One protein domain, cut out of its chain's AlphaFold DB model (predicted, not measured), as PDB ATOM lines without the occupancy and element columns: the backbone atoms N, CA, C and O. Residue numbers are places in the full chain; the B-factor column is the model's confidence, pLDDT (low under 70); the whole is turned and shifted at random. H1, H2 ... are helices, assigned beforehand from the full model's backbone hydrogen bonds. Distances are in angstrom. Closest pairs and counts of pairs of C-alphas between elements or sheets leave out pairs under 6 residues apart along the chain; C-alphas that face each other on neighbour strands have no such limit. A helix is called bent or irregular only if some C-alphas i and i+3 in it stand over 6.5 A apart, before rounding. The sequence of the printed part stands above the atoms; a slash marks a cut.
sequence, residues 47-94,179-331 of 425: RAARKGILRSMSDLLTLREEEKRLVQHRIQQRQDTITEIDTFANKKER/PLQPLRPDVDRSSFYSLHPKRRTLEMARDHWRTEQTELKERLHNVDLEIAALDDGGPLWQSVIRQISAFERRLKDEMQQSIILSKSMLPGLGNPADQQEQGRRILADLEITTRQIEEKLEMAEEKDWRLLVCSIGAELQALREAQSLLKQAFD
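AT A GLANCE: This is residues 47 to 94 and 179 to 331 of the 425 residues of an uncharacterized protein of Talaromyces atroroseus (UniProt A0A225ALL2). Picture a long thin rod built on one very long helix, H2, with a slight kink near residue 233. H1 lies side by side with its middle and runs on past that contact into a free arm, residues 79 to 94, while H3 and H4 fold back one after the other along the later part of H2 as a loose up-and-down bundle, H4 meeting H2 near the kink. An unnamed stretch, residues 179 to 201, loops beside the beginning of H2, and the turn at residues 263 to 269 sticks out at the opposite end of the rod. The printed part has 201 residues with four named helices, H1, H2, H3 and H4 in that order, and no named strand; the class is all helix. The whole is extended, with a radius of gyration of the C-alphas of 29.6 A and spans of 105 by 32 by 26 A.

HOW THE PARTS SIT: Start with H1, residues 47 to 94, and look for its meeting with H2, residues 202 to 264, the hub that touches three other helices. Residues 50 to 71 of H1 alone touch residues 220 to 241 of H2, and the closest C-alphas are those of Leu 61 and Ile 227, 6.2 A apart. The two run opposite ways at a shallow tilt of 14 degrees. Near residue 233 you will find the kink of 31 degrees in H2; H2 is neither bent nor irregular, but only just: C-alphas 232 and 235 are 6.2 A apart. Beyond it, residues 233 to 258 of H2 touch H3, residues 272 to 302, with the closest C-alphas at Val 240 and Ile 293, 6.3 A apart. H2 and H3 form a helical hairpin, running opposite ways at a shallow tilt of 8 degrees. The next helical hairpin joins H3 to H4, residues 306 to 329, which touch with 22 pairs of C-alphas within 8 A, the closest being those of Ala 300 and Val 309, 5.8 A apart. They run opposite ways at a shallow tilt of 16 degrees. Residues 308 to 312 of H4 alone touch H2, and residues 233 to 240 of H2 alone touch H4; the closest C-alphas, of Trp 237 and Leu 308, are 7.2 A apart, and the two run the same way at a shallow tilt of 19 degrees. H2, H3 and H4 are an up-and-down bundle, each helix running against the one before it. H1 is apart from H3 and from H4. In H1, H3 and H4 every backbone O i to N i+4 pair is within hydrogen-bond range, and in H2 57 of 59 are.

IN THESE COORDINATES: Find C-alpha 47 at (-30.898, -32.345, -46.368); from there H1 runs 70.3 A to C-alpha 94 at (-11.322, -74.041, 6.679). After the cut, go to C-alpha 202 at (-16.331, -76.831, -12.979), where H2 begins; its 63 residues run 88.7 A to C-alpha 264. H3 covers 45.3 A from Pro 272 to Glu 302. H4 covers 34.3 A from Arg 306 to Ala 329, whose C-alpha is at (-19.055, -21.124, -65.295).

THE WHOLE: The two C-alphas farthest apart, those of Arg 94 and Gly 268, are 106.7 A apart. Residues 95 to 178 are not printed, and C-alphas 94 and 179 are 29.1 A apart across the cut. The link from H2 to H3 is short, with 7 residues, and that from H3 to H4 is tight, with 3. The mean pLDDT of the printed part is 84.6; look for values under 70 at residues 183 to 190, 258, 260 to 275 and 331.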
ATOM      1  N   ARG A  47     -30.562 -32.936 -47.676       76.06
ATOM      2  CA  ARG A  47     -30.898 -32.345 -46.368       76.06
ATOM      3  C   ARG A  47     -31.606 -33.319 -45.415       76.06
ATOM      4  O   ARG A  47     -31.457 -33.203 -44.201       76.06
ATOM      5  N   ALA A  48     -32.399 -34.245 -45.951       77.75
ATOM      6  CA  ALA A  48     -33.051 -35.299 -45.178       77.75
ATOM      7  C   ALA A  48     -32.064 -36.415 -44.802       77.75
ATOM      8  O   ALA A  48     -32.166 -36.928 -43.695       77.75
ATOM      9  N   ALA A  49     -31.086 -36.726 -45.659       80.44
ATOM     10  CA  ALA A  49     -29.989 -37.640 -45.345       80.44
ATOM     11  C   ALA A  49     -29.098 -37.072 -44.226       80.44
ATOM     12  O   ALA A  49     -28.925 -37.725 -43.203       80.44
ATOM     13  N   ARG A  50     -28.666 -35.805 -44.334       79.75
ATOM     14  CA  ARG A  50     -27.896 -35.089 -43.295       79.75
ATOM     15  C   ARG A  50     -28.611 -35.071 -41.934       79.75
ATOM     16  O   ARG A  50     -28.012 -35.369 -40.905       79.75
ATOM     17  N   LYS A  51     -29.920 -34.782 -41.917       80.25
ATOM     18  CA  LYS A  51     -30.751 -34.854 -40.696       80.25
ATOM     19  C   LYS A  51     -31.005 -36.284 -40.214       80.25
ATOM     20  O   LYS A  51     -31.198 -36.487 -39.020       80.25
ATOM     21  N   GLY A  52     -31.052 -37.245 -41.132       83.06
ATOM     22  CA  GLY A  52     -31.189 -38.666 -40.835       83.06
ATOM     23  C   GLY A  52     -29.971 -39.196 -40.089       83.06
ATOM     24  O   GLY A  52     -30.156 -39.862 -39.083       83.06
ATOM     25  N   ILE A  53     -28.763 -38.795 -40.508       81.88
ATOM     26  CA  ILE A  53     -27.501 -39.124 -39.825       81.88
ATOM     27  C   ILE A  53     -27.519 -38.604 -38.381       81.88
ATOM     28  O   ILE A  53     -27.252 -39.361 -37.454       81.88
ATOM     29  N   LEU A  54     -27.916 -37.343 -38.170       78.94
ATOM     30  CA  LEU A  54     -27.995 -36.760 -36.824       78.94
ATOM     31  C   LEU A  54     -29.004 -37.490 -35.920       78.94
ATOM     32  O   LEU A  54     -28.729 -37.711 -34.748       78.94
ATOM     33  N   ARG A  55     -30.159 -37.894 -36.463       84.25
ATOM     34  CA  ARG A  55     -31.142 -38.693 -35.712       84.25
ATOM     35  C   ARG A  55     -30.632 -40.097 -35.415       84.25
ATOM     36  O   ARG A  55     -30.777 -40.561 -34.298       84.25
ATOM     37  N   SER A  56     -29.977 -40.751 -36.373       85.94
ATOM     38  CA  SER A  56     -29.370 -42.056 -36.110       85.94
ATOM     39  C   SER A  56     -28.257 -41.978 -35.067       85.94
ATOM     40  O   SER A  56     -28.102 -42.920 -34.306       85.94
ATOM     41  N   MET A  57     -27.520 -40.861 -34.985       80.88
ATOM     42  CA  MET A  57     -26.527 -40.635 -33.928       80.88
ATOM     43  C   MET A  57     -27.191 -40.512 -32.550       80.88
ATOM     44  O   MET A  57     -26.733 -41.156 -31.612       80.88
ATOM     45  N   SER A  58     -28.294 -39.760 -32.424       84.19
ATOM     46  CA  SER A  58     -29.030 -39.669 -31.153       84.19
ATOM     47  C   SER A  58     -29.684 -40.992 -30.754       84.19
ATOM     48  O   SER A  58     -29.638 -41.371 -29.589       84.19
ATOM     49  N   ASP A  59     -30.251 -41.718 -31.719       89.69
ATOM     50  CA  ASP A  59     -30.874 -43.020 -31.468       89.69
ATOM     51  C   ASP A  59     -29.809 -44.043 -31.030       89.69
ATOM     52  O   ASP A  59     -30.016 -44.802 -30.083       89.69
ATOM     53  N   LEU A  60     -28.630 -44.021 -31.662       89.69
ATOM     54  CA  LEU A  60     -27.501 -44.865 -31.282       89.69
ATOM     55  C   LEU A  60     -26.996 -44.524 -29.875       89.69
ATOM     56  O   LEU A  60     -26.769 -45.441 -29.096       89.69
ATOM     57  N   LEU A  61     -26.905 -43.241 -29.512       89.00
ATOM     58  CA  LEU A  61     -26.548 -42.818 -28.155       89.00
ATOM     59  C   LEU A  61     -27.521 -43.392 -27.114       89.00
ATOM     60  O   LEU A  61     -27.077 -44.033 -26.164       89.00
ATOM     61  N   THR A  62     -28.834 -43.277 -27.338       92.25
ATOM     62  CA  THR A  62     -29.829 -43.861 -26.417       92.25
ATOM     63  C   THR A  62     -29.720 -45.384 -26.318       92.25
ATOM     64  O   THR A  62     -29.771 -45.943 -25.223       92.25
ATOM     65  N   LEU A  63     -29.482 -46.069 -27.441       95.62
ATOM     66  CA  LEU A  63     -29.279 -47.517 -27.464       95.62
ATOM     67  C   LEU A  63     -28.042 -47.918 -26.652       95.62
ATOM     68  O   LEU A  63     -28.058 -48.913 -25.927       95.62
ATOM     69  N   ARG A  64     -26.957 -47.148 -26.768       93.06
ATOM     70  CA  ARG A  64     -25.725 -47.428 -26.037       93.06
ATOM     71  C   ARG A  64     -25.858 -47.161 -24.537       93.06
ATOM     72  O   ARG A  64     -25.307 -47.921 -23.744       93.06
ATOM     73  N   GLU A  65     -26.619 -46.151 -24.122       93.38
ATOM     74  CA  GLU A  65     -26.950 -45.932 -22.706       93.38
ATOM     75  C   GLU A  65     -27.747 -47.108 -22.118       93.38
ATOM     76  O   GLU A  65     -27.461 -47.577 -21.010       93.38
ATOM     77  N   GLU A  66     -28.707 -47.643 -22.876       95.19
ATOM     78  CA  GLU A  66     -29.447 -48.846 -22.491       95.19
ATOM     79  C   GLU A  66     -28.540 -50.081 -22.408       95.19
ATOM     80  O   GLU A  66     -28.629 -50.855 -21.447       95.19
ATOM     81  N   GLU A  67     -27.635 -50.254 -23.374       93.44
ATOM     82  CA  GLU A  67     -26.634 -51.322 -23.374       93.44
ATOM     83  C   GLU A  67     -25.724 -51.222 -22.144       93.44
ATOM     84  O   GLU A  67     -25.563 -52.207 -21.422       93.44
ATOM     85  N   LYS A  68     -25.209 -50.028 -21.829       92.75
ATOM     86  CA  LYS A  68     -24.405 -49.774 -20.627       92.75
ATOM     87  C   LYS A  68     -25.152 -50.169 -19.361       92.75
ATOM     88  O   LYS A  68     -24.593 -50.863 -18.510       92.75
ATOM     89  N   ARG A  69     -26.430 -49.795 -19.241       95.50
ATOM     90  CA  ARG A  69     -27.271 -50.168 -18.094       95.50
ATOM     91  C   ARG A  69     -27.427 -51.688 -17.976       95.50
ATOM     92  O   ARG A  69     -27.328 -52.237 -16.878       95.50
ATOM     93  N   LEU A  70     -27.646 -52.381 -19.094       96.56
ATOM     94  CA  LEU A  70     -27.740 -53.845 -19.126       96.56
ATOM     95  C   LEU A  70     -26.417 -54.509 -18.740       96.56
ATOM     96  O   LEU A  70     -26.417 -55.491 -17.995       96.56
ATOM     97  N   VAL A  71     -25.293 -53.981 -19.220       95.50
ATOM     98  CA  VAL A  71     -23.966 -54.506 -18.894       95.50
ATOM     99  C   VAL A  71     -23.633 -54.269 -17.422       95.50
ATOM    100  O   VAL A  71     -23.188 -55.201 -16.760       95.50
ATOM    101  N   GLN A  72     -23.931 -53.094 -16.869       97.19
ATOM    102  CA  GLN A  72     -23.769 -52.819 -15.437       97.19
ATOM    103  C   GLN A  72     -24.597 -53.771 -14.574       97.19
ATOM    104  O   GLN A  72     -24.073 -54.361 -13.633       97.19
ATOM    105  N   HIS A  73     -25.862 -54.000 -14.935       97.06
ATOM    106  CA  HIS A  73     -26.702 -54.973 -14.238       97.06
ATOM    107  C   HIS A  73     -26.096 -56.385 -14.275       97.06
ATOM    108  O   HIS A  73     -26.017 -57.070 -13.259       97.06
ATOM    109  N   ARG A  74     -25.586 -56.796 -15.439       95.88
ATOM    110  CA  ARG A  74     -24.902 -58.080 -15.639       95.88
ATOM    111  C   ARG A  74     -23.568 -58.191 -14.896       95.88
ATOM    112  O   ARG A  74     -23.164 -59.308 -14.566       95.88
ATOM    113  N   ILE A  75     -22.859 -57.082 -14.688       96.06
ATOM    114  CA  ILE A  75     -21.646 -57.026 -13.864       96.06
ATOM    115  C   ILE A  75     -22.027 -57.224 -12.403       96.06
ATOM    116  O   ILE A  75     -21.425 -58.072 -11.755       96.06
ATOM    117  N   GLN A  76     -23.053 -56.518 -11.924       97.19
ATOM    118  CA  GLN A  76     -23.515 -56.645 -10.545       97.19
ATOM    119  C   GLN A  76     -23.941 -58.081 -10.231       97.19
ATOM    120  O   GLN A  76     -23.417 -58.671  -9.298       97.19
ATOM    121  N   GLN A  77     -24.765 -58.691 -11.089       96.25
ATOM    122  CA  GLN A  77     -25.166 -60.094 -10.932       96.25
ATOM    123  C   GLN A  77     -23.963 -61.040 -10.821       96.25
ATOM    124  O   GLN A  77     -23.952 -61.938  -9.988       96.25
ATOM    125  N   ARG A  78     -22.927 -60.837 -11.649       93.88
ATOM    126  CA  ARG A  78     -21.705 -61.650 -11.585       93.88
ATOM    127  C   ARG A  78     -20.903 -61.381 -10.320       93.88
ATOM    128  O   ARG A  78     -20.307 -62.312  -9.795       93.88
ATOM    129  N   GLN A  79     -20.860 -60.136  -9.860       97.25
ATOM    130  CA  GLN A  79     -20.175 -59.775  -8.626       97.25
ATOM    131  C   GLN A  79     -20.835 -60.461  -7.430       97.25
ATOM    132  O   GLN A  79     -20.130 -61.069  -6.631       97.25
ATOM    133  N   ASP A  80     -22.164 -60.443  -7.367       96.19
ATOM    134  CA  ASP A  80     -22.928 -61.112  -6.315       96.19
ATOM    135  C   ASP A  80     -22.612 -62.620  -6.310       96.19
ATOM    136  O   ASP A  80     -22.207 -63.176  -5.289       96.19
ATOM    137  N   THR A  81     -22.622 -63.272  -7.478       95.19
ATOM    138  CA  THR A  81     -22.236 -64.690  -7.591       95.19
ATOM    139  C   THR A  81     -20.775 -64.955  -7.206       95.19
ATOM    140  O   THR A  81     -20.481 -65.974  -6.586       95.19
ATOM    141  N   ILE A  82     -19.834 -64.067  -7.551       95.94
ATOM    142  CA  ILE A  82     -18.426 -64.210  -7.140       95.94
ATOM    143  C   ILE A  82     -18.322 -64.170  -5.616       95.94
ATOM    144  O   ILE A  82     -17.653 -65.024  -5.042       95.94
ATOM    145  N   THR A  83     -19.028 -63.247  -4.960       96.19
ATOM    146  CA  THR A  83     -19.011 -63.179  -3.495       96.19
ATOM    147  C   THR A  83     -19.562 -64.454  -2.857       96.19
ATOM    148  O   THR A  83     -18.974 -64.949  -1.898       96.19
ATOM    149  N   GLU A  84     -20.615 -65.050  -3.423       94.75
ATOM    150  CA  GLU A  84     -21.134 -66.346  -2.972       94.75
ATOM    151  C   GLU A  84     -20.095 -67.464  -3.138       94.75
ATOM    152  O   GLU A  84     -19.843 -68.215  -2.193       94.75
ATOM    153  N   ILE A  85     -19.432 -67.542  -4.299       95.50
ATOM    154  CA  ILE A  85     -18.365 -68.520  -4.565       95.50
ATOM    155  C   ILE A  85     -17.204 -68.353  -3.581       95.50
ATOM    156  O   ILE A  85     -16.725 -69.352  -3.043       95.50
ATOM    157  N   ASP A  86     -16.779 -67.123  -3.299       95.62
ATOM    158  CA  ASP A  86     -15.709 -66.844  -2.339       95.62
ATOM    159  C   ASP A  86     -16.106 -67.298  -0.927       95.62
ATOM    160  O   ASP A  86     -15.287 -67.861  -0.195       95.62
ATOM    161  N   THR A  87     -17.384 -67.162  -0.548       96.19
ATOM    162  CA  THR A  87     -17.860 -67.718   0.728       96.19
ATOM    163  C   THR A  87     -17.765 -69.244   0.769       96.19
ATOM    164  O   THR A  87     -17.398 -69.802   1.805       96.19
ATOM    165  N   PHE A  88     -18.063 -69.934  -0.336       95.19
ATOM    166  CA  PHE A  88     -17.934 -71.389  -0.419       95.19
ATOM    167  C   PHE A  88     -16.469 -71.835  -0.422       95.19
ATOM    168  O   PHE A  88     -16.130 -72.801   0.263       95.19
ATOM    169  N   ALA A  89     -15.589 -71.111  -1.118       94.19
ATOM    170  CA  ALA A  89     -14.154 -71.380  -1.141       94.19
ATOM    171  C   ALA A  89     -13.536 -71.256   0.260       94.19
ATOM    172  O   ALA A  89     -12.867 -72.180   0.722       94.19
ATOM    173  N   ASN A  90     -13.861 -70.181   0.982       95.94
ATOM    174  CA  ASN A  90     -13.395 -69.972   2.355       95.94
ATOM    175  C   ASN A  90     -13.901 -71.064   3.313       95.94
ATOM    176  O   ASN A  90     -13.185 -71.490   4.217       95.94
ATOM    177  N   LYS A  91     -15.140 -71.545   3.134       95.69
ATOM    178  CA  LYS A  91     -15.669 -72.675   3.917       95.69
ATOM    179  C   LYS A  91     -14.888 -73.962   3.633       95.69
ATOM    180  O   LYS A  91     -14.549 -74.668   4.578       95.69
ATOM    181  N   LYS A  92     -14.576 -74.239   2.363       93.69
ATOM    182  CA  LYS A  92     -13.801 -75.416   1.947       93.69
ATOM    183  C   LYS A  92     -12.396 -75.416   2.555       93.69
ATOM    184  O   LYS A  92     -12.023 -76.400   3.182       93.69
ATOM    185  N   GLU A  93     -11.660 -74.312   2.438       94.69
ATOM    186  CA  GLU A  93     -10.293 -74.202   2.969       94.69
ATOM    187  C   GLU A  93     -10.251 -74.405   4.491       94.69
ATOM    188  O   GLU A  93      -9.393 -75.115   5.014       94.69
ATOM    189  N   ARG A  94     -11.220 -73.838   5.226       92.12
ATOM    190  CA  ARG A  94     -11.322 -74.041   6.679       92.12
ATOM    191  C   ARG A  94     -11.549 -75.506   7.041       92.12
ATOM    192  O   ARG A  94     -10.934 -75.977   7.992       92.12
ATOM    193  N   PRO A 179     -27.133 -72.494 -16.840       80.56
ATOM    194  CA  PRO A 179     -28.182 -71.469 -16.873       80.56
ATOM    195  C   PRO A 179     -27.952 -70.407 -17.956       80.56
ATOM    196  O   PRO A 179     -28.888 -69.733 -18.381       80.56
ATOM    197  N   LEU A 180     -26.705 -70.252 -18.403       79.31
ATOM    198  CA  LEU A 180     -26.321 -69.310 -19.445       79.31
ATOM    199  C   LEU A 180     -26.178 -70.035 -20.780       79.31
ATOM    200  O   LEU A 180     -25.438 -71.017 -20.899       79.31
ATOM    201  N   GLN A 181     -26.874 -69.511 -21.785       79.38
ATOM    202  CA  GLN A 181     -26.674 -69.895 -23.175       79.38
ATOM    203  C   GLN A 181     -25.339 -69.329 -23.685       79.38
ATOM    204  O   GLN A 181     -24.928 -68.259 -23.228       79.38
ATOM    205  N   PRO A 182     -24.667 -70.025 -24.618       76.81
ATOM    206  CA  PRO A 182     -23.405 -69.558 -25.181       76.81
ATOM    207  C   PRO A 182     -23.572 -68.187 -25.847       76.81
ATOM    208  O   PRO A 182     -24.580 -67.937 -26.513       76.81
ATOM    209  N   LEU A 183     -22.575 -67.308 -25.688       69.81
ATOM    210  CA  LEU A 183     -22.618 -65.938 -26.214       69.81
ATOM    211  C   LEU A 183     -22.772 -65.898 -27.744       69.81
ATOM    212  O   LEU A 183     -23.383 -64.977 -28.292       69.81
ATOM    213  N   ARG A 184     -22.243 -66.915 -28.433       69.69
ATOM    214  CA  ARG A 184     -22.487 -67.194 -29.849       69.69
ATOM    215  C   ARG A 184     -22.684 -68.702 -30.014       69.69
ATOM    216  O   ARG A 184     -21.896 -69.464 -29.454       69.69
ATOM    217  N   PRO A 185     -23.680 -69.161 -30.784       62.34
ATOM    218  CA  PRO A 185     -23.690 -70.529 -31.278       62.34
ATOM    219  C   PRO A 185     -22.595 -70.635 -32.348       62.34
ATOM    220  O   PRO A 185     -22.876 -70.529 -33.539       62.34
ATOM    221  N   ASP A 186     -21.331 -70.711 -31.928       54.16
ATOM    222  CA  ASP A 186     -20.219 -70.848 -32.863       54.16
ATOM    223  C   ASP A 186     -20.187 -72.279 -33.413       54.16
ATOM    224  O   ASP A 186     -20.329 -73.257 -32.675       54.16
ATOM    225  N   VAL A 187     -20.067 -72.373 -34.734       54.81
ATOM    226  CA  VAL A 187     -20.054 -73.623 -35.509       54.81
ATOM    227  C   VAL A 187     -18.649 -74.228 -35.515       54.81
ATOM    228  O   VAL A 187     -18.493 -75.404 -35.837       54.81
ATOM    229  N   ASP A 188     -17.637 -73.460 -35.108       60.22
ATOM    230  CA  ASP A 188     -16.252 -73.890 -35.152       60.22
ATOM    231  C   ASP A 188     -15.540 -73.707 -33.806       60.22
ATOM    232  O   ASP A 188     -15.606 -72.661 -33.167       60.22
ATOM    233  N   ARG A 189     -14.765 -74.737 -33.448       54.59
ATOM    234  CA  ARG A 189     -13.864 -74.880 -32.286       54.59
ATOM    235  C   ARG A 189     -14.482 -75.431 -31.002       54.59
ATOM    236  O   ARG A 189     -15.583 -75.105 -30.586       54.59
ATOM    237  N   SER A 190     -13.669 -76.283 -30.377       61.78
ATOM    238  CA  SER A 190     -13.806 -77.026 -29.117       61.78
ATOM    239  C   SER A 190     -14.228 -76.173 -27.902       61.78
ATOM    240  O   SER A 190     -13.511 -76.085 -26.906       61.78
ATOM    241  N   SER A 191     -15.389 -75.528 -27.967       72.56
ATOM    242  CA  SER A 191     -15.967 -74.738 -26.884       72.56
ATOM    243  C   SER A 191     -16.524 -75.654 -25.790       72.56
ATOM    244  O   SER A 191     -16.955 -76.775 -26.067       72.56
ATOM    245  N   PHE A 192     -16.560 -75.176 -24.544       83.31
ATOM    246  CA  PHE A 192     -17.110 -75.885 -23.382       83.31
ATOM    247  C   PHE A 192     -18.493 -76.510 -23.657       83.31
ATOM    248  O   PHE A 192     -18.767 -77.646 -23.260       83.31
ATOM    249  N   TYR A 193     -19.340 -75.809 -24.413       82.50
ATOM    250  CA  TYR A 193     -20.684 -76.261 -24.772       82.50
ATOM    251  C   TYR A 193     -20.703 -77.376 -25.832       82.50
ATOM    252  O   TYR A 193     -21.657 -78.154 -25.869       82.50
ATOM    253  N   SER A 194     -19.644 -77.520 -26.636       83.38
ATOM    254  CA  SER A 194     -19.498 -78.607 -27.621       83.38
ATOM    255  C   SER A 194     -19.127 -79.954 -26.984       83.38
ATOM    256  O   SER A 194     -19.365 -81.015 -27.560       83.38
ATOM    257  N   LEU A 195     -18.581 -79.931 -25.763       83.56
ATOM    258  CA  LEU A 195     -18.222 -81.134 -25.021       83.56
ATOM    259  C   LEU A 195     -19.465 -81.832 -24.469       83.56
ATOM    260  O   LEU A 195     -20.422 -81.191 -24.027       83.56
ATOM    261  N   HIS A 196     -19.416 -83.164 -24.420       83.44
ATOM    262  CA  HIS A 196     -20.465 -83.961 -23.793       83.44
ATOM    263  C   HIS A 196     -20.603 -83.584 -22.302       83.44
ATOM    264  O   HIS A 196     -19.582 -83.531 -21.614       83.44
ATOM    265  N   PRO A 197     -21.826 -83.418 -21.758       84.06
ATOM    266  CA  PRO A 197     -22.077 -83.008 -20.370       84.06
ATOM    267  C   PRO A 197     -21.234 -83.715 -19.299       84.06
ATOM    268  O   PRO A 197     -20.713 -83.078 -18.397       84.06
ATOM    269  N   LYS A 198     -21.028 -85.032 -19.435       84.75
ATOM    270  CA  LYS A 198     -20.211 -85.839 -18.502       84.75
ATOM    271  C   LYS A 198     -18.710 -85.512 -18.499       84.75
ATOM    272  O   LYS A 198     -18.019 -85.916 -17.576       84.75
ATOM    273  N   ARG A 199     -18.196 -84.862 -19.548       85.75
ATOM    274  CA  ARG A 199     -16.786 -84.448 -19.672       85.75
ATOM    275  C   ARG A 199     -16.566 -82.996 -19.252       85.75
ATOM    276  O   ARG A 199     -15.431 -82.538 -19.258       85.75
ATOM    277  N   ARG A 200     -17.637 -82.271 -18.925       88.50
ATOM    278  CA  ARG A 200     -17.557 -80.896 -18.444       88.50
ATOM    279  C   ARG A 200     -17.172 -80.920 -16.971       88.50
ATOM    280  O   ARG A 200     -17.776 -81.650 -16.189       88.50
ATOM    281  N   THR A 201     -16.190 -80.111 -16.605       89.94
ATOM    282  CA  THR A 201     -15.786 -79.894 -15.214       89.94
ATOM    283  C   THR A 201     -16.048 -78.443 -14.820       89.94
ATOM    284  O   THR A 201     -16.178 -77.565 -15.680       89.94
ATOM    285  N   LEU A 202     -16.138 -78.184 -13.513       90.31
ATOM    286  CA  LEU A 202     -16.331 -76.831 -12.979       90.31
ATOM    287  C   LEU A 202     -15.204 -75.879 -13.394       90.31
ATOM    288  O   LEU A 202     -15.460 -74.719 -13.700       90.31
ATOM    289  N   GLU A 203     -13.970 -76.376 -13.440       89.75
ATOM    290  CA  GLU A 203     -12.797 -75.597 -13.840       89.75
ATOM    291  C   GLU A 203     -12.905 -75.123 -15.295       89.75
ATOM    292  O   GLU A 203     -12.773 -73.934 -15.571       89.75
ATOM    293  N   MET A 204     -13.303 -76.016 -16.210       88.31
ATOM    294  CA  MET A 204     -13.532 -75.649 -17.610       88.31
ATOM    295  C   MET A 204     -14.664 -74.626 -17.768       88.31
ATOM    296  O   MET A 204     -14.560 -73.719 -18.591       88.31
ATOM    297  N   ALA A 205     -15.742 -74.758 -16.986       89.81
ATOM    298  CA  ALA A 205     -16.846 -73.797 -17.000       89.81
ATOM    299  C   ALA A 205     -16.383 -72.409 -16.528       89.81
ATOM    300  O   ALA A 205     -16.696 -71.397 -17.154       89.81
ATOM    301  N   ARG A 206     -15.586 -72.369 -15.451       90.81
ATOM    302  CA  ARG A 206     -15.002 -71.143 -14.894       90.81
ATOM    303  C   ARG A 206     -14.141 -70.422 -15.924       90.81
ATOM    304  O   ARG A 206     -14.306 -69.218 -16.112       90.81
ATOM    305  N   ASP A 207     -13.249 -71.139 -16.590       90.06
ATOM    306  CA  ASP A 207     -12.334 -70.543 -17.564       90.06
ATOM    307  C   ASP A 207     -13.065 -70.070 -18.821       90.06
ATOM    308  O   ASP A 207     -12.794 -68.975 -19.324       90.06
ATOM    309  N   HIS A 208     -14.066 -70.828 -19.277       89.75
ATOM    310  CA  HIS A 208     -14.928 -70.414 -20.380       89.75
ATOM    311  C   HIS A 208     -15.651 -69.099 -20.068       89.75
ATOM    312  O   HIS A 208     -15.534 -68.130 -20.817       89.75
ATOM    313  N   TRP A 209     -16.353 -69.020 -18.934       90.25
ATOM    314  CA  TRP A 209     -17.109 -67.818 -18.573       90.25
ATOM    315  C   TRP A 209     -16.222 -66.622 -18.225       90.25
ATOM    316  O   TRP A 209     -16.636 -65.483 -18.433       90.25
ATOM    317  N   ARG A 210     -14.993 -66.844 -17.743       92.38
ATOM    318  CA  ARG A 210     -13.986 -65.779 -17.601       92.38
ATOM    319  C   ARG A 210     -13.569 -65.211 -18.945       92.38
ATOM    320  O   ARG A 210     -13.528 -63.994 -19.089       92.38
ATOM    321  N   THR A 211     -13.305 -66.082 -19.914       89.56
ATOM    322  CA  THR A 211     -12.919 -65.672 -21.268       89.56
ATOM    323  C   THR A 211     -14.050 -64.883 -21.933       89.56
ATOM    324  O   THR A 211     -13.830 -63.790 -22.455       89.56
ATOM    325  N   GLU A 212     -15.293 -65.361 -21.818       89.06
ATOM    326  CA  GLU A 212     -16.466 -64.612 -22.286       89.06
ATOM    327  C   GLU A 212     -16.634 -63.277 -21.541       89.06
ATOM    328  O   GLU A 212     -16.983 -62.264 -22.146       89.06
ATOM    329  N   GLN A 213     -16.369 -63.230 -20.231       91.56
ATOM    330  CA  GLN A 213     -16.425 -61.983 -19.467       91.56
ATOM    331  C   GLN A 213     -15.388 -60.971 -19.965       91.56
ATOM    332  O   GLN A 213     -15.698 -59.782 -20.044       91.56
ATOM    333  N   THR A 214     -14.174 -61.413 -20.290       92.94
ATOM    334  CA  THR A 214     -13.140 -60.532 -20.841       92.94
ATOM    335  C   THR A 214     -13.511 -60.016 -22.229       92.94
ATOM    336  O   THR A 214     -13.415 -58.811 -22.442       92.94
ATOM    337  N   GLU A 215     -14.048 -60.864 -23.118       91.25
ATOM    338  CA  GLU A 215     -14.538 -60.432 -24.442       91.25
ATOM    339  C   GLU A 215     -15.665 -59.398 -24.300       91.25
ATOM    340  O   GLU A 215     -15.685 -58.377 -24.984       91.25
ATOM    341  N   LEU A 216     -16.598 -59.618 -23.368       91.12
ATOM    342  CA  LEU A 216     -17.681 -58.671 -23.103       91.12
ATOM    343  C   LEU A 216     -17.182 -57.338 -22.537       91.12
ATOM    344  O   LEU A 216     -17.746 -56.301 -22.876       91.12
ATOM    345  N   LYS A 217     -16.147 -57.345 -21.689       93.75
ATOM    346  CA  LYS A 217     -15.530 -56.118 -21.160       93.75
ATOM    347  C   LYS A 217     -14.816 -55.330 -22.254       93.75
ATOM    348  O   LYS A 217     -14.963 -54.115 -22.308       93.75
ATOM    349  N   GLU A 218     -14.087 -56.011 -23.131       94.69
ATOM    350  CA  GLU A 218     -13.453 -55.381 -24.291       94.69
ATOM    351  C   GLU A 218     -14.508 -54.796 -25.233       94.69
ATOM    352  O   GLU A 218     -14.414 -53.644 -25.654       94.69
ATOM    353  N   ARG A 219     -15.578 -55.552 -25.499       92.69
ATOM    354  CA  ARG A 219     -16.703 -55.062 -26.292       92.69
ATOM    355  C   ARG A 219     -17.351 -53.841 -25.649       92.69
ATOM    356  O   ARG A 219     -17.577 -52.874 -26.359       92.69
ATOM    357  N   LEU A 220     -17.605 -53.856 -24.340       93.06
ATOM    358  CA  LEU A 220     -18.122 -52.693 -23.614       93.06
ATOM    359  C   LEU A 220     -17.198 -51.482 -23.781       93.06
ATOM    360  O   LEU A 220     -17.678 -50.403 -24.096       93.06
ATOM    361  N   HIS A 221     -15.890 -51.668 -23.623       94.38
ATOM    362  CA  HIS A 221     -14.924 -50.588 -23.790       94.38
ATOM    363  C   HIS A 221     -14.969 -49.988 -25.203       94.38
ATOM    364  O   HIS A 221     -15.027 -48.771 -25.353       94.38
ATOM    365  N   ASN A 222     -15.031 -50.831 -26.237       91.00
ATOM    366  CA  ASN A 222     -15.185 -50.376 -27.621       91.00
ATOM    367  C   ASN A 222     -16.495 -49.604 -27.828       91.00
ATOM    368  O   ASN A 222     -16.522 -48.612 -28.552       91.00
ATOM    369  N   VAL A 223     -17.572 -50.038 -27.172       92.38
ATOM    370  CA  VAL A 223     -18.852 -49.325 -27.182       92.38
ATOM    371  C   VAL A 223     -18.742 -47.973 -26.485       92.38
ATOM    372  O   VAL A 223     -19.205 -46.986 -27.042       92.38
ATOM    373  N   ASP A 224     -18.103 -47.892 -25.320       91.38
ATOM    374  CA  ASP A 224     -17.912 -46.632 -24.595       91.38
ATOM    375  C   ASP A 224     -17.090 -45.622 -25.416       91.38
ATOM    376  O   ASP A 224     -17.432 -44.439 -25.464       91.38
ATOM    377  N   LEU A 225     -16.049 -46.088 -26.118       88.75
ATOM    378  CA  LEU A 225     -15.287 -45.263 -27.060       88.75
ATOM    379  C   LEU A 225     -16.160 -44.769 -28.221       88.75
ATOM    380  O   LEU A 225     -16.065 -43.609 -28.617       88.75
ATOM    381  N   GLU A 226     -17.040 -45.622 -28.747       88.69
ATOM    382  CA  GLU A 226     -17.979 -45.249 -29.806       88.69
ATOM    383  C   GLU A 226     -19.013 -44.221 -29.320       88.69
ATOM    384  O   GLU A 226     -19.297 -43.267 -30.038       88.69
ATOM    385  N   ILE A 227     -19.533 -44.356 -28.094       87.38
ATOM    386  CA  ILE A 227     -20.425 -43.358 -27.481       87.38
ATOM    387  C   ILE A 227     -19.721 -42.011 -27.389       87.38
ATOM    388  O   ILE A 227     -20.275 -41.011 -27.835       87.38
ATOM    389  N   ALA A 228     -18.505 -41.986 -26.839       89.25
ATOM    390  CA  ALA A 228     -17.733 -40.757 -26.701       89.25
ATOM    391  C   ALA A 228     -17.469 -40.108 -28.070       89.25
ATOM    392  O   ALA A 228     -17.620 -38.898 -28.228       89.25
ATOM    393  N   ALA A 229     -17.158 -40.917 -29.087       88.38
ATOM    394  CA  ALA A 229     -16.993 -40.445 -30.457       88.38
ATOM    395  C   ALA A 229     -18.282 -39.854 -31.052       88.38
ATOM    396  O   ALA A 229     -18.224 -38.885 -31.808       88.38
ATOM    397  N   LEU A 230     -19.449 -40.414 -30.731       86.50
ATOM    398  CA  LEU A 230     -20.742 -39.916 -31.209       86.50
ATOM    399  C   LEU A 230     -21.197 -38.654 -30.469       86.50
ATOM    400  O   LEU A 230     -21.741 -37.755 -31.112       86.50
ATOM    401  N   ASP A 231     -20.967 -38.581 -29.159       90.88
ATOM    402  CA  ASP A 231     -21.329 -37.434 -28.322       90.88
ATOM    403  C   ASP A 231     -20.516 -36.190 -28.707       90.88
ATOM    404  O   ASP A 231     -21.075 -35.124 -28.959       90.88
ATOM    405  N   ASP A 232     -19.206 -36.354 -28.901       90.00
ATOM    406  CA  ASP A 232     -18.331 -35.278 -29.370       90.00
ATOM    407  C   ASP A 232     -18.484 -35.009 -30.884       90.00
ATOM    408  O   ASP A 232     -18.386 -33.867 -31.354       90.00
ATOM    409  N   GLY A 233     -18.705 -36.060 -31.679       89.31
ATOM    410  CA  GLY A 233     -18.750 -35.997 -33.139       89.31
ATOM    411  C   GLY A 233     -20.069 -35.470 -33.712       89.31
ATOM    412  O   GLY A 233     -20.085 -34.829 -34.768       89.31
ATOM    413  N   GLY A 234     -21.189 -35.677 -33.017       87.38
ATOM    414  CA  GLY A 234     -22.509 -35.174 -33.408       87.38
ATOM    415  C   GLY A 234     -22.572 -33.641 -33.520       87.38
ATOM    416  O   GLY A 234     -22.985 -33.127 -34.568       87.38
ATOM    417  N   PRO A 235     -22.123 -32.882 -32.501       91.62
ATOM    418  CA  PRO A 235     -22.006 -31.426 -32.558       91.62
ATOM    419  C   PRO A 235     -21.073 -30.940 -33.673       91.62
ATOM    420  O   PRO A 235     -21.385 -29.954 -34.354       91.62
ATOM    421  N   LEU A 236     -19.958 -31.644 -33.906       92.31
ATOM    422  CA  LEU A 236     -19.025 -31.329 -34.991       92.31
ATOM    423  C   LEU A 236     -19.726 -31.431 -36.354       92.31
ATOM    424  O   LEU A 236     -19.716 -30.477 -37.138       92.31
ATOM    425  N   TRP A 237     -20.423 -32.541 -36.602       92.69
ATOM    426  CA  TRP A 237     -21.197 -32.754 -37.825       92.69
ATOM    427  C   TRP A 237     -22.333 -31.743 -37.995       92.69
ATOM    428  O   TRP A 237     -22.564 -31.222 -39.090       92.69
ATOM    429  N   GLN A 238     -23.028 -31.400 -36.909       91.00
ATOM    430  CA  GLN A 238     -24.062 -30.369 -36.924       91.00
ATOM    431  C   GLN A 238     -23.496 -29.003 -37.336       91.00
ATOM    432  O   GLN A 238     -24.151 -28.270 -38.086       91.00
ATOM    433  N   SER A 239     -22.286 -28.664 -36.882       91.19
ATOM    434  CA  SER A 239     -21.584 -27.449 -37.295       91.19
ATOM    435  C   SER A 239     -21.265 -27.458 -38.792       91.19
ATOM    436  O   SER A 239     -21.611 -26.496 -39.483       91.19
ATOM    437  N   VAL A 240     -20.724 -28.566 -39.313       91.12
ATOM    438  CA  VAL A 240     -20.430 -28.749 -40.748       91.12
ATOM    439  C   VAL A 240     -21.700 -28.593 -41.589       91.12
ATOM    440  O   VAL A 240     -21.755 -27.756 -42.490       91.12
ATOM    441  N   ILE A 241     -22.787 -29.294 -41.240       90.44
ATOM    442  CA  ILE A 241     -24.073 -29.156 -41.943       90.44
ATOM    443  C   ILE A 241     -24.580 -27.714 -41.884       90.44
ATOM    444  O   ILE A 241     -25.158 -27.230 -42.860       90.44
ATOM    445  N   ARG A 242     -24.423 -27.022 -40.749       91.44
ATOM    446  CA  ARG A 242     -24.860 -25.630 -40.595       91.44
ATOM    447  C   ARG A 242     -24.077 -24.700 -41.517       91.44
ATOM    448  O   ARG A 242     -24.708 -23.855 -42.147       91.44
ATOM    449  N   GLN A 243     -22.759 -24.865 -41.609       90.88
ATOM    450  CA  GLN A 243     -21.889 -24.086 -42.493       90.88
ATOM    451  C   GLN A 243     -22.235 -24.334 -43.966       90.88
ATOM    452  O   GLN A 243     -22.550 -23.380 -44.676       90.88
ATOM    453  N   ILE A 244     -22.327 -25.602 -44.387       90.44
ATOM    454  CA  ILE A 244     -22.715 -25.975 -45.756       90.44
ATOM    455  C   ILE A 244     -24.119 -25.456 -46.082       90.44
ATOM    456  O   ILE A 244     -24.334 -24.816 -47.102       90.44
ATOM    457  N   SER A 245     -25.092 -25.646 -45.185       88.31
ATOM    458  CA  SER A 245     -26.470 -25.180 -45.398       88.31
ATOM    459  C   SER A 245     -26.598 -23.655 -45.411       88.31
ATOM    460  O   SER A 245     -27.597 -23.143 -45.919       88.31
ATOM    461  N   ALA A 246     -25.686 -22.928 -44.758       89.25
ATOM    462  CA  ALA A 246     -25.642 -21.471 -44.803       89.25
ATOM    463  C   ALA A 246     -25.061 -21.005 -46.141       89.25
ATOM    464  O   ALA A 246     -25.655 -20.135 -46.773       89.25
ATOM    465  N   PHE A 247     -23.980 -21.640 -46.600       89.19
ATOM    466  CA  PHE A 247     -23.409 -21.411 -47.924       89.19
ATOM    467  C   PHE A 247     -24.402 -21.737 -49.046       89.19
ATOM    468  O   PHE A 247     -24.696 -20.869 -49.854       89.19
ATOM    469  N   GLU A 248     -25.006 -22.929 -49.054       88.44
ATOM    470  CA  GLU A 248     -25.998 -23.342 -50.061       88.44
ATOM    471  C   GLU A 248     -27.174 -22.358 -50.151       88.44
ATOM    472  O   GLU A 248     -27.712 -22.123 -51.232       88.44
ATOM    473  N   ARG A 249     -27.588 -21.773 -49.016       88.19
ATOM    474  CA  ARG A 249     -28.618 -20.724 -49.001       88.19
ATOM    475  C   ARG A 249     -28.116 -19.434 -49.634       88.19
ATOM    476  O   ARG A 249     -28.805 -18.931 -50.510       88.19
ATOM    477  N   ARG A 250     -26.931 -18.945 -49.247       86.31
ATOM    478  CA  ARG A 250     -26.331 -17.742 -49.847       86.31
ATOM    479  C   ARG A 250     -26.124 -17.912 -51.352       86.31
ATOM    480  O   ARG A 250     -26.613 -17.090 -52.113       86.31
ATOM    481  N   LEU A 251     -25.546 -19.036 -51.777       84.94
ATOM    482  CA  LEU A 251     -25.366 -19.389 -53.185       84.94
ATOM    483  C   LEU A 251     -26.702 -19.409 -53.939       84.94
ATOM    484  O   LEU A 251     -26.802 -18.886 -55.046       84.94
ATOM    485  N   LYS A 252     -27.747 -20.002 -53.349       86.19
ATOM    486  CA  LYS A 252     -29.082 -20.017 -53.953       86.19
ATOM    487  C   LYS A 252     -29.657 -18.609 -54.080       86.19
ATOM    488  O   LYS A 252     -30.210 -18.302 -55.132       86.19
ATOM    489  N   ASP A 253     -29.549 -17.786 -53.044       85.06
ATOM    490  CA  ASP A 253     -30.083 -16.424 -53.041       85.06
ATOM    491  C   ASP A 253     -29.342 -15.547 -54.066       85.06
ATOM    492  O   ASP A 253     -29.982 -14.855 -54.855       85.06
ATOM    493  N   GLU A 254     -28.013 -15.649 -54.146       81.44
ATOM    494  CA  GLU A 254     -27.183 -14.936 -55.123       81.44
ATOM    495  C   GLU A 254     -27.459 -15.400 -56.562       81.44
ATOM    496  O   GLU A 254     -27.633 -14.574 -57.461       81.44
ATOM    497  N   MET A 255     -27.601 -16.710 -56.788       79.06
ATOM    498  CA  MET A 255     -27.943 -17.258 -58.104       79.06
ATOM    499  C   MET A 255     -29.393 -16.942 -58.511       79.06
ATOM    500  O   MET A 255     -29.693 -16.759 -59.687       79.06
ATOM    501  N   GLN A 256     -30.323 -16.832 -57.559       80.12
ATOM    502  CA  GLN A 256     -31.684 -16.367 -57.839       80.12
ATOM    503  C   GLN A 256     -31.720 -14.869 -58.150       80.12
ATOM    504  O   GLN A 256     -32.443 -14.464 -59.059       80.12
ATOM    505  N   GLN A 257     -30.928 -14.055 -57.450       76.31
ATOM    506  CA  GLN A 257     -30.789 -12.627 -57.738       76.31
ATOM    507  C   GLN A 257     -30.187 -12.386 -59.124       76.31
ATOM    508  O   GLN A 257     -30.699 -11.535 -59.848       76.31
ATOM    509  N   SER A 258     -29.191 -13.171 -59.549       69.69
ATOM    510  CA  SER A 258     -28.615 -13.054 -60.896       69.69
ATOM    511  C   SER A 258     -29.620 -13.441 -61.990       69.69
ATOM    512  O   SER A 258     -29.751 -12.731 -62.989       69.69
ATOM    513  N   ILE A 259     -30.423 -14.491 -61.772       70.06
ATOM    514  CA  ILE A 259     -31.506 -14.882 -62.688       70.06
ATOM    515  C   ILE A 259     -32.595 -13.800 -62.744       70.06
ATOM    516  O   ILE A 259     -33.050 -13.442 -63.830       70.06
ATOM    517  N   ILE A 260     -33.011 -13.239 -61.607       68.25
ATOM    518  CA  ILE A 260     -34.037 -12.185 -61.562       68.25
ATOM    519  C   ILE A 260     -33.531 -10.895 -62.222       68.25
ATOM    520  O   ILE A 260     -34.255 -10.336 -63.047       68.25
ATOM    521  N   LEU A 261     -32.293 -10.458 -61.951       60.88
ATOM    522  CA  LEU A 261     -31.686  -9.307 -62.633       60.88
ATOM    523  C   LEU A 261     -31.596  -9.534 -64.149       60.88
ATOM    524  O   LEU A 261     -31.944  -8.643 -64.918       60.88
ATOM    525  N   SER A 262     -31.203 -10.736 -64.583       59.62
ATOM    526  CA  SER A 262     -31.118 -11.074 -66.012       59.62
ATOM    527  C   SER A 262     -32.479 -11.108 -66.721       59.62
ATOM    528  O   SER A 262     -32.555 -10.828 -67.913       59.62
ATOM    529  N   LYS A 263     -33.566 -11.418 -65.999       59.66
ATOM    530  CA  LYS A 263     -34.933 -11.497 -66.542       59.66
ATOM    531  C   LYS A 263     -35.693 -10.166 -66.457       59.66
ATOM    532  O   LYS A 263     -36.665  -9.974 -67.182       59.66
ATOM    533  N   SER A 264     -35.267  -9.273 -65.562       53.28
ATOM    534  CA  SER A 264     -35.848  -7.943 -65.328       53.28
ATOM    535  C   SER A 264     -35.220  -6.836 -66.185       53.28
ATOM    536  O   SER A 264     -35.821  -5.770 -66.310       53.28
ATOM    537  N   MET A 265     -34.031  -7.048 -66.750       45.38
ATOM    538  CA  MET A 265     -33.372  -6.100 -67.651       45.38
ATOM    539  C   MET A 265     -33.672  -6.460 -69.113       45.38
ATOM    540  O   MET A 265     -33.592  -7.622 -69.505       45.38
ATOM    541  N   LEU A 266     -33.998  -5.454 -69.931       46.41
ATOM    542  CA  LEU A 266     -34.003  -5.569 -71.395       46.41
ATOM    543  C   LEU A 266     -32.668  -6.168 -71.892       46.41
ATOM    544  O   LEU A 266     -31.626  -5.928 -71.272       46.41
ATOM    545  N   PRO A 267     -32.669  -6.926 -73.005       40.94
ATOM    546  CA  PRO A 267     -31.471  -7.591 -73.498       40.94
ATOM    547  C   PRO A 267     -30.421  -6.536 -73.873       40.94
ATOM    548  O   PRO A 267     -30.605  -5.802 -74.841       40.94
ATOM    549  N   GLY A 268     -29.341  -6.440 -73.088       47.62
ATOM    550  CA  GLY A 268     -28.164  -5.631 -73.431       47.62
ATOM    551  C   GLY A 268     -27.595  -4.678 -72.370       47.62
ATOM    552  O   GLY A 268     -26.598  -4.036 -72.675       47.62
ATOM    553  N   LEU A 269     -28.155  -4.569 -71.154       44.44
ATOM    554  CA  LEU A 269     -27.641  -3.642 -70.114       44.44
ATOM    555  C   LEU A 269     -27.182  -4.296 -68.794       44.44
ATOM    556  O   LEU A 269     -26.966  -3.602 -67.803       44.44
ATOM    557  N   GLY A 270     -27.018  -5.619 -68.753       52.53
ATOM    558  CA  GLY A 270     -26.319  -6.254 -67.633       52.53
ATOM    559  C   GLY A 270     -24.838  -5.898 -67.708       52.53
ATOM    560  O   GLY A 270     -24.172  -6.310 -68.654       52.53
ATOM    561  N   ASN A 271     -24.328  -5.118 -66.752       59.19
ATOM    562  CA  ASN A 271     -22.911  -4.783 -66.713       59.19
ATOM    563  C   ASN A 271     -22.127  -6.088 -66.463       59.19
ATOM    564  O   ASN A 271     -22.301  -6.698 -65.403       59.19
ATOM    565  N   PRO A 272     -21.274  -6.553 -67.394       62.25
ATOM    566  CA  PRO A 272     -20.526  -7.805 -67.226       62.25
ATOM    567  C   PRO A 272     -19.608  -7.762 -65.993       62.25
ATOM    568  O   PRO A 272     -19.312  -8.796 -65.397       62.25
ATOM    569  N   ALA A 273     -19.230  -6.555 -65.562       64.56
ATOM    570  CA  ALA A 273     -18.473  -6.309 -64.342       64.56
ATOM    571  C   ALA A 273     -19.231  -6.726 -63.065       64.56
ATOM    572  O   ALA A 273     -18.615  -7.275 -62.156       64.56
ATOM    573  N   ASP A 274     -20.554  -6.538 -63.005       68.12
ATOM    574  CA  ASP A 274     -21.354  -6.847 -61.810       68.12
ATOM    575  C   ASP A 274     -21.575  -8.361 -61.658       68.12
ATOM    576  O   ASP A 274     -21.533  -8.893 -60.550       68.12
ATOM    577  N   GLN A 275     -21.733  -9.080 -62.777       68.00
ATOM    578  CA  GLN A 275     -21.796 -10.549 -62.787       68.00
ATOM    579  C   GLN A 275     -20.446 -11.181 -62.428       68.00
ATOM    580  O   GLN A 275     -20.405 -12.175 -61.700       68.00
ATOM    581  N   GLN A 276     -19.342 -10.590 -62.892       72.19
ATOM    582  CA  GLN A 276     -17.993 -11.050 -62.568       72.19
ATOM    583  C   GLN A 276     -17.639 -10.793 -61.095       72.19
ATOM    584  O   GLN A 276     -17.082 -11.668 -60.433       72.19
ATOM    585  N   GLU A 277     -17.996  -9.628 -60.552       77.88
ATOM    586  CA  GLU A 277     -17.817  -9.291 -59.135       77.88
ATOM    587  C   GLU A 277     -18.668 -10.194 -58.226       77.88
ATOM    588  O   GLU A 277     -18.197 -10.664 -57.190       77.88
ATOM    589  N   GLN A 278     -19.895 -10.524 -58.639       75.94
ATOM    590  CA  GLN A 278     -20.739 -11.482 -57.928       75.94
ATOM    591  C   GLN A 278     -20.151 -12.905 -57.954       75.94
ATOM    592  O   GLN A 278     -20.110 -13.571 -56.919       75.94
ATOM    593  N   GLY A 279     -19.622 -13.353 -59.098       77.94
ATOM    594  CA  GLY A 279     -18.907 -14.629 -59.214       77.94
ATOM    595  C   GLY A 279     -17.660 -14.696 -58.323       77.94
ATOM    596  O   GLY A 279     -17.432 -15.706 -57.657       77.94
ATOM    597  N   ARG A 280     -16.889 -13.600 -58.227       81.75
ATOM    598  CA  ARG A 280     -15.733 -13.486 -57.316       81.75
ATOM    599  C   ARG A 280     -16.139 -13.631 -55.851       81.75
ATOM    600  O   ARG A 280     -15.456 -14.330 -55.107       81.75
ATOM    601  N   ARG A 281     -17.255 -13.018 -55.442       83.69
ATOM    602  CA  ARG A 281     -17.782 -13.131 -54.071       83.69
ATOM    603  C   ARG A 281     -18.224 -14.555 -53.748       83.69
ATOM    604  O   ARG A 281     -17.812 -15.076 -52.719       83.69
ATOM    605  N   ILE A 282     -18.954 -15.208 -54.656       85.19
ATOM    606  CA  ILE A 282     -19.369 -16.615 -54.517       85.19
ATOM    607  C   ILE A 282     -18.151 -17.538 -54.364       85.19
ATOM    608  O   ILE A 282     -18.141 -18.418 -53.505       85.19
ATOM    609  N   LEU A 283     -17.117 -17.341 -55.190       85.00
ATOM    610  CA  LEU A 283     -15.895 -18.144 -55.143       85.00
ATOM    611  C   LEU A 283     -15.095 -17.916 -53.854       85.00
ATOM    612  O   LEU A 283     -14.591 -18.884 -53.288       85.00
ATOM    613  N   ALA A 284     -15.017 -16.673 -53.369       86.94
ATOM    614  CA  ALA A 284     -14.380 -16.355 -52.092       86.94
ATOM    615  C   ALA A 284     -15.136 -16.984 -50.907       86.94
ATOM    616  O   ALA A 284     -14.521 -17.598 -50.036       86.94
ATOM    617  N   ASP A 285     -16.470 -16.912 -50.902       86.25
ATOM    618  CA  ASP A 285     -17.317 -17.543 -49.881       86.25
ATOM    619  C   ASP A 285     -17.193 -19.078 -49.892       86.25
ATOM    620  O   ASP A 285     -17.170 -19.722 -48.836       86.25
ATOM    621  N   LEU A 286     -17.069 -19.681 -51.079       87.62
ATOM    622  CA  LEU A 286     -16.834 -21.116 -51.241       87.62
ATOM    623  C   LEU A 286     -15.445 -21.532 -50.737       87.62
ATOM    624  O   LEU A 286     -15.316 -22.560 -50.076       87.62
ATOM    625  N   GLU A 287     -14.405 -20.738 -50.986       88.00
ATOM    626  CA  GLU A 287     -13.057 -21.015 -50.473       88.00
ATOM    627  C   GLU A 287     -13.006 -20.927 -48.940       88.00
ATOM    628  O   GLU A 287     -12.454 -21.809 -48.281       88.00
ATOM    629  N   ILE A 288     -13.646 -19.908 -48.357       91.19
ATOM    630  CA  ILE A 288     -13.737 -19.740 -46.898       91.19
ATOM    631  C   ILE A 288     -14.458 -20.933 -46.261       91.19
ATOM    632  O   ILE A 288     -14.004 -21.463 -45.248       91.19
ATOM    633  N   THR A 289     -15.573 -21.370 -46.847       90.19
ATOM    634  CA  THR A 289     -16.353 -22.503 -46.323       90.19
ATOM    635  C   THR A 289     -15.636 -23.838 -46.510       90.19
ATOM    636  O   THR A 289     -15.688 -24.670 -45.611       90.19
ATOM    637  N   THR A 290     -14.892 -24.012 -47.606       90.62
ATOM    638  CA  THR A 290     -14.025 -25.181 -47.836       90.62
ATOM    639  C   THR A 290     -12.950 -25.280 -46.753       90.62
ATOM    640  O   THR A 290     -12.855 -26.311 -46.094       90.62
ATOM    641  N   ARG A 291     -12.226 -24.186 -46.470       91.88
ATOM    642  CA  ARG A 291     -11.196 -24.141 -45.415       91.88
ATOM    643  C   ARG A 291     -11.765 -24.441 -44.023       91.88
ATOM    644  O   ARG A 291     -11.152 -25.156 -43.239       91.88
ATOM    645  N   GLN A 292     -12.957 -23.924 -43.717       91.25
ATOM    646  CA  GLN A 292     -13.639 -24.200 -42.445       91.25
ATOM    647  C   GLN A 292     -14.042 -25.670 -42.293       91.25
ATOM    648  O   GLN A 292     -14.078 -26.171 -41.175       91.25
ATOM    649  N   ILE A 293     -14.366 -26.356 -43.388       91.75
ATOM    650  CA  ILE A 293     -14.738 -27.775 -43.372       91.75
ATOM    651  C   ILE A 293     -13.491 -28.664 -43.338       91.75
ATOM    652  O   ILE A 293     -13.527 -29.699 -42.679       91.75
ATOM    653  N   GLU A 294     -12.381 -28.237 -43.950       92.50
ATOM    654  CA  GLU A 294     -11.061 -28.880 -43.830       92.50
ATOM    655  C   GLU A 294     -10.570 -28.913 -42.377       92.50
ATOM    656  O   GLU A 294     -10.209 -29.975 -41.885       92.50
ATOM    657  N   GLU A 295     -10.675 -27.803 -41.641       92.88
ATOM    658  CA  GLU A 295     -10.336 -27.758 -40.205       92.88
ATOM    659  C   GLU A 295     -11.192 -28.745 -39.382       92.88
ATOM    660  O   GLU A 295     -10.736 -29.381 -38.432       92.88
ATOM    661  N   LYS A 296     -12.470 -28.904 -39.753       90.62
ATOM    662  CA  LYS A 296     -13.392 -29.846 -39.094       90.62
ATOM    663  C   LYS A 296     -13.117 -31.299 -39.491       90.62
ATOM    664  O   LYS A 296     -13.439 -32.185 -38.705       90.62
ATOM    665  N   LEU A 297     -12.531 -31.542 -40.663       90.94
ATOM    666  CA  LEU A 297     -12.066 -32.859 -41.093       90.94
ATOM    667  C   LEU A 297     -10.820 -33.279 -40.305       90.94
ATOM    668  O   LEU A 297     -10.802 -34.385 -39.782       90.94
ATOM    669  N   GLU A 298      -9.850 -32.379 -40.134       92.50
ATOM    670  CA  GLU A 298      -8.616 -32.639 -39.378       92.50
ATOM    671  C   GLU A 298      -8.911 -33.047 -37.924       92.50
ATOM    672  O   GLU A 298      -8.412 -34.061 -37.443       92.50
ATOM    673  N   MET A 299      -9.839 -32.355 -37.249       89.75
ATOM    674  CA  MET A 299     -10.298 -32.750 -35.906       89.75
ATOM    675  C   MET A 299     -10.994 -34.120 -35.860       89.75
ATOM    676  O   MET A 299     -10.988 -34.778 -34.820       89.75
ATOM    677  N   ALA A 300     -11.638 -34.544 -36.952       89.50
ATOM    678  CA  ALA A 300     -12.255 -35.866 -37.036       89.50
ATOM    679  C   ALA A 300     -11.218 -36.968 -37.320       89.50
ATOM    680  O   ALA A 300     -11.412 -38.099 -36.873       89.50
ATOM    681  N   GLU A 301     -10.132 -36.645 -38.027       91.25
ATOM    682  CA  GLU A 301      -8.997 -37.539 -38.286       91.25
ATOM    683  C   GLU A 301      -8.140 -37.738 -37.031       91.25
ATOM    684  O   GLU A 301      -7.839 -38.876 -36.686       91.25
ATOM    685  N   GLU A 302      -7.837 -36.671 -36.285       90.62
ATOM    686  CA  GLU A 302      -7.065 -36.745 -35.033       90.62
ATOM    687  C   GLU A 302      -7.741 -37.639 -33.978       90.62
ATOM    688  O   GLU A 302      -7.076 -38.316 -33.193       90.62
ATOM    689  N   LYS A 303      -9.078 -37.672 -33.978       85.31
ATOM    690  CA  LYS A 303      -9.884 -38.493 -33.067       85.31
ATOM    691  C   LYS A 303     -10.313 -39.847 -33.656       85.31
ATOM    692  O   LYS A 303     -11.120 -40.542 -33.038       85.31
ATOM    693  N   ASP A 304      -9.806 -40.226 -34.833       85.94
ATOM    694  CA  ASP A 304     -10.105 -41.491 -35.526       85.94
ATOM    695  C   ASP A 304     -11.613 -41.756 -35.765       85.94
ATOM    696  O   ASP A 304     -12.094 -42.896 -35.812       85.94
ATOM    697  N   TRP A 305     -12.407 -40.702 -35.968       92.56
ATOM    698  CA  TRP A 305     -13.850 -40.814 -36.188       92.56
ATOM    699  C   TRP A 305     -14.178 -41.206 -37.628       92.56
ATOM    700  O   TRP A 305     -14.666 -40.404 -38.425       92.56
ATOM    701  N   ARG A 306     -13.962 -42.483 -37.958       88.56
ATOM    702  CA  ARG A 306     -14.058 -43.037 -39.325       88.56
ATOM    703  C   ARG A 306     -15.312 -42.615 -40.101       88.56
ATOM    704  O   ARG A 306     -15.224 -42.290 -41.281       88.56
ATOM    705  N   LEU A 307     -16.486 -42.592 -39.461       87.31
ATOM    706  CA  LEU A 307     -17.736 -42.180 -40.118       87.31
ATOM    707  C   LEU A 307     -17.733 -40.692 -40.499       87.31
ATOM    708  O   LEU A 307     -18.218 -40.332 -41.575       87.31
ATOM    709  N   LEU A 308     -17.207 -39.832 -39.626       88.81
ATOM    710  CA  LEU A 308     -17.125 -38.393 -39.864       88.81
ATOM    711  C   LEU A 308     -16.046 -38.060 -40.878       88.81
ATOM    712  O   LEU A 308     -16.317 -37.253 -41.756       88.81
ATOM    713  N   VAL A 309     -14.901 -38.742 -40.842       91.56
ATOM    714  CA  VAL A 309     -13.862 -38.617 -41.874       91.56
ATOM    715  C   VAL A 309     -14.447 -38.915 -43.258       91.56
ATOM    716  O   VAL A 309     -14.347 -38.094 -44.166       91.56
ATOM    717  N   CYS A 310     -15.177 -40.027 -43.408       91.06
ATOM    718  CA  CYS A 310     -15.843 -40.357 -44.671       91.06
ATOM    719  C   CYS A 310     -16.925 -39.335 -45.064       91.06
ATOM    720  O   CYS A 310     -17.020 -38.947 -46.228       91.06
ATOM    721  N   SER A 311     -17.762 -38.903 -44.113       88.69
ATOM    722  CA  SER A 311     -18.908 -38.024 -44.398       88.69
ATOM    723  C   SER A 311     -18.482 -36.585 -44.698       88.69
ATOM    724  O   SER A 311     -18.960 -35.992 -45.660       88.69
ATOM    725  N   ILE A 312     -17.567 -36.028 -43.901       90.44
ATOM    726  CA  ILE A 312     -16.994 -34.692 -44.099       90.44
ATOM    727  C   ILE A 312     -16.097 -34.697 -45.339       90.44
ATOM    728  O   ILE A 312     -16.198 -33.777 -46.144       90.44
ATOM    729  N   GLY A 313     -15.297 -35.746 -45.554       89.94
ATOM    730  CA  GLY A 313     -14.470 -35.895 -46.753       89.94
ATOM    731  C   GLY A 313     -15.292 -35.918 -48.046       89.94
ATOM    732  O   GLY A 313     -14.934 -35.251 -49.014       89.94
ATOM    733  N   ALA A 314     -16.439 -36.608 -48.056       90.31
ATOM    734  CA  ALA A 314     -17.351 -36.604 -49.201       90.31
ATOM    735  C   ALA A 314     -17.971 -35.218 -49.460       90.31
ATOM    736  O   ALA A 314     -18.063 -34.787 -50.610       90.31
ATOM    737  N   GLU A 315     -18.377 -34.500 -48.408       90.06
ATOM    738  CA  GLU A 315     -18.893 -33.129 -48.532       90.06
ATOM    739  C   GLU A 315     -17.802 -32.156 -49.007       90.06
ATOM    740  O   GLU A 315     -18.057 -31.298 -49.850       90.06
ATOM    741  N   LEU A 316     -16.569 -32.316 -48.524       90.50
ATOM    742  CA  LEU A 316     -15.423 -31.516 -48.941       90.50
ATOM    743  C   LEU A 316     -15.086 -31.741 -50.419       90.50
ATOM    744  O   LEU A 316     -14.869 -30.783 -51.161       90.50
ATOM    745  N   GLN A 317     -15.093 -32.996 -50.863       90.81
ATOM    746  CA  GLN A 317     -14.895 -33.341 -52.265       90.81
ATOM    747  C   GLN A 317     -15.988 -32.722 -53.150       90.81
ATOM    748  O   GLN A 317     -15.674 -32.109 -54.168       90.81
ATOM    749  N   ALA A 318     -17.253 -32.785 -52.723       88.62
ATOM    750  CA  ALA A 318     -18.359 -32.152 -53.437       88.62
ATOM    751  C   ALA A 318     -18.210 -30.619 -53.526       88.62
ATOM    752  O   ALA A 318     -18.541 -30.024 -54.552       88.62
ATOM    753  N   LEU A 319     -17.681 -29.965 -52.483       87.06
ATOM    754  CA  LEU A 319     -17.393 -28.526 -52.502       87.06
ATOM    755  C   LEU A 319     -16.239 -28.171 -53.448       87.06
ATOM    756  O   LEU A 319     -16.345 -27.187 -54.180       87.06
ATOM    757  N   ARG A 320     -15.175 -28.982 -53.494       89.12
ATOM    758  CA  ARG A 320     -14.062 -28.805 -54.446       89.12
ATOM    759  C   ARG A 320     -14.519 -28.989 -55.892       89.12
ATOM    760  O   ARG A 320     -14.159 -28.198 -56.764       89.12
ATOM    761  N   GLU A 321     -15.371 -29.979 -56.148       89.38
ATOM    762  CA  GLU A 321     -15.997 -30.180 -57.459       89.38
ATOM    763  C   GLU A 321     -16.895 -28.994 -57.839       89.38
ATOM    764  O   GLU A 321     -16.778 -28.457 -58.944       89.38
ATOM    765  N   ALA A 322     -17.722 -28.503 -56.909       84.88
ATOM    766  CA  ALA A 322     -18.525 -27.300 -57.118       84.88
ATOM    767  C   ALA A 322     -17.654 -26.063 -57.400       84.88
ATOM    768  O   ALA A 322     -18.006 -25.248 -58.251       84.88
ATOM    769  N   GLN A 323     -16.495 -25.938 -56.746       84.94
ATOM    770  CA  GLN A 323     -15.539 -24.858 -56.986       84.94
ATOM    771  C   GLN A 323     -14.967 -24.918 -58.403       84.94
ATOM    772  O   GLN A 323     -14.886 -23.884 -59.066       84.94
ATOM    773  N   SER A 324     -14.605 -26.110 -58.885       85.56
ATOM    774  CA  SER A 324     -14.149 -26.303 -60.264       85.56
ATOM    775  C   SER A 324     -15.232 -25.909 -61.270       85.56
ATOM    776  O   SER A 324     -14.952 -25.179 -62.220       85.56
ATOM    777  N   LEU A 325     -16.480 -26.333 -61.044       85.62
ATOM    778  CA  LEU A 325     -17.606 -26.015 -61.928       85.62
ATOM    779  C   LEU A 325     -17.952 -24.520 -61.928       85.62
ATOM    780  O   LEU A 325     -18.210 -23.952 -62.985       85.62
ATOM    781  N   LEU A 326     -17.929 -23.859 -60.768       80.69
ATOM    782  CA  LEU A 326     -18.201 -22.421 -60.666       80.69
ATOM    783  C   LEU A 326     -17.087 -21.589 -61.309       80.69
ATOM    784  O   LEU A 326     -17.385 -20.619 -61.998       80.69
ATOM    785  N   LYS A 327     -15.815 -21.986 -61.158       82.50
ATOM    786  CA  LYS A 327     -14.690 -21.342 -61.859       82.50
ATOM    787  C   LYS A 327     -14.843 -21.429 -63.380       82.50
ATOM    788  O   LYS A 327     -14.624 -20.430 -64.052       82.50
ATOM    789  N   GLN A 328     -15.274 -22.583 -63.898       82.12
ATOM    790  CA  GLN A 328     -15.568 -22.772 -65.326       82.12
ATOM    791  C   GLN A 328     -16.798 -21.973 -65.788       82.12
ATOM    792  O   GLN A 328     -16.826 -21.470 -66.904       82.12
ATOM    793  N   ALA A 329     -17.827 -21.840 -64.947       75.19
ATOM    794  CA  ALA A 329     -19.055 -21.124 -65.295       75.19
ATOM    795  C   ALA A 329     -18.892 -19.591 -65.309       75.19
ATOM    796  O   ALA A 329     -19.558 -18.916 -66.090       75.19
ATOM    797  N   PHE A 330     -18.017 -19.040 -64.463       71.00
ATOM    798  CA  PHE A 330     -17.715 -17.601 -64.390       71.00
ATOM    799  C   PHE A 330     -16.488 -17.192 -65.227       71.00
ATOM    800  O   PHE A 330     -15.898 -16.145 -64.959       71.00
ATOM    801  N   ASP A 331     -16.108 -18.029 -66.196       64.88
ATOM    802  CA  ASP A 331     -14.811 -18.089 -66.874       64.88
ATOM    803  C   ASP A 331     -14.044 -16.757 -66.978       64.88
ATOM    804  O   ASP A 331     -14.344 -15.857 -67.770       64.88
TER     805      ASP A 331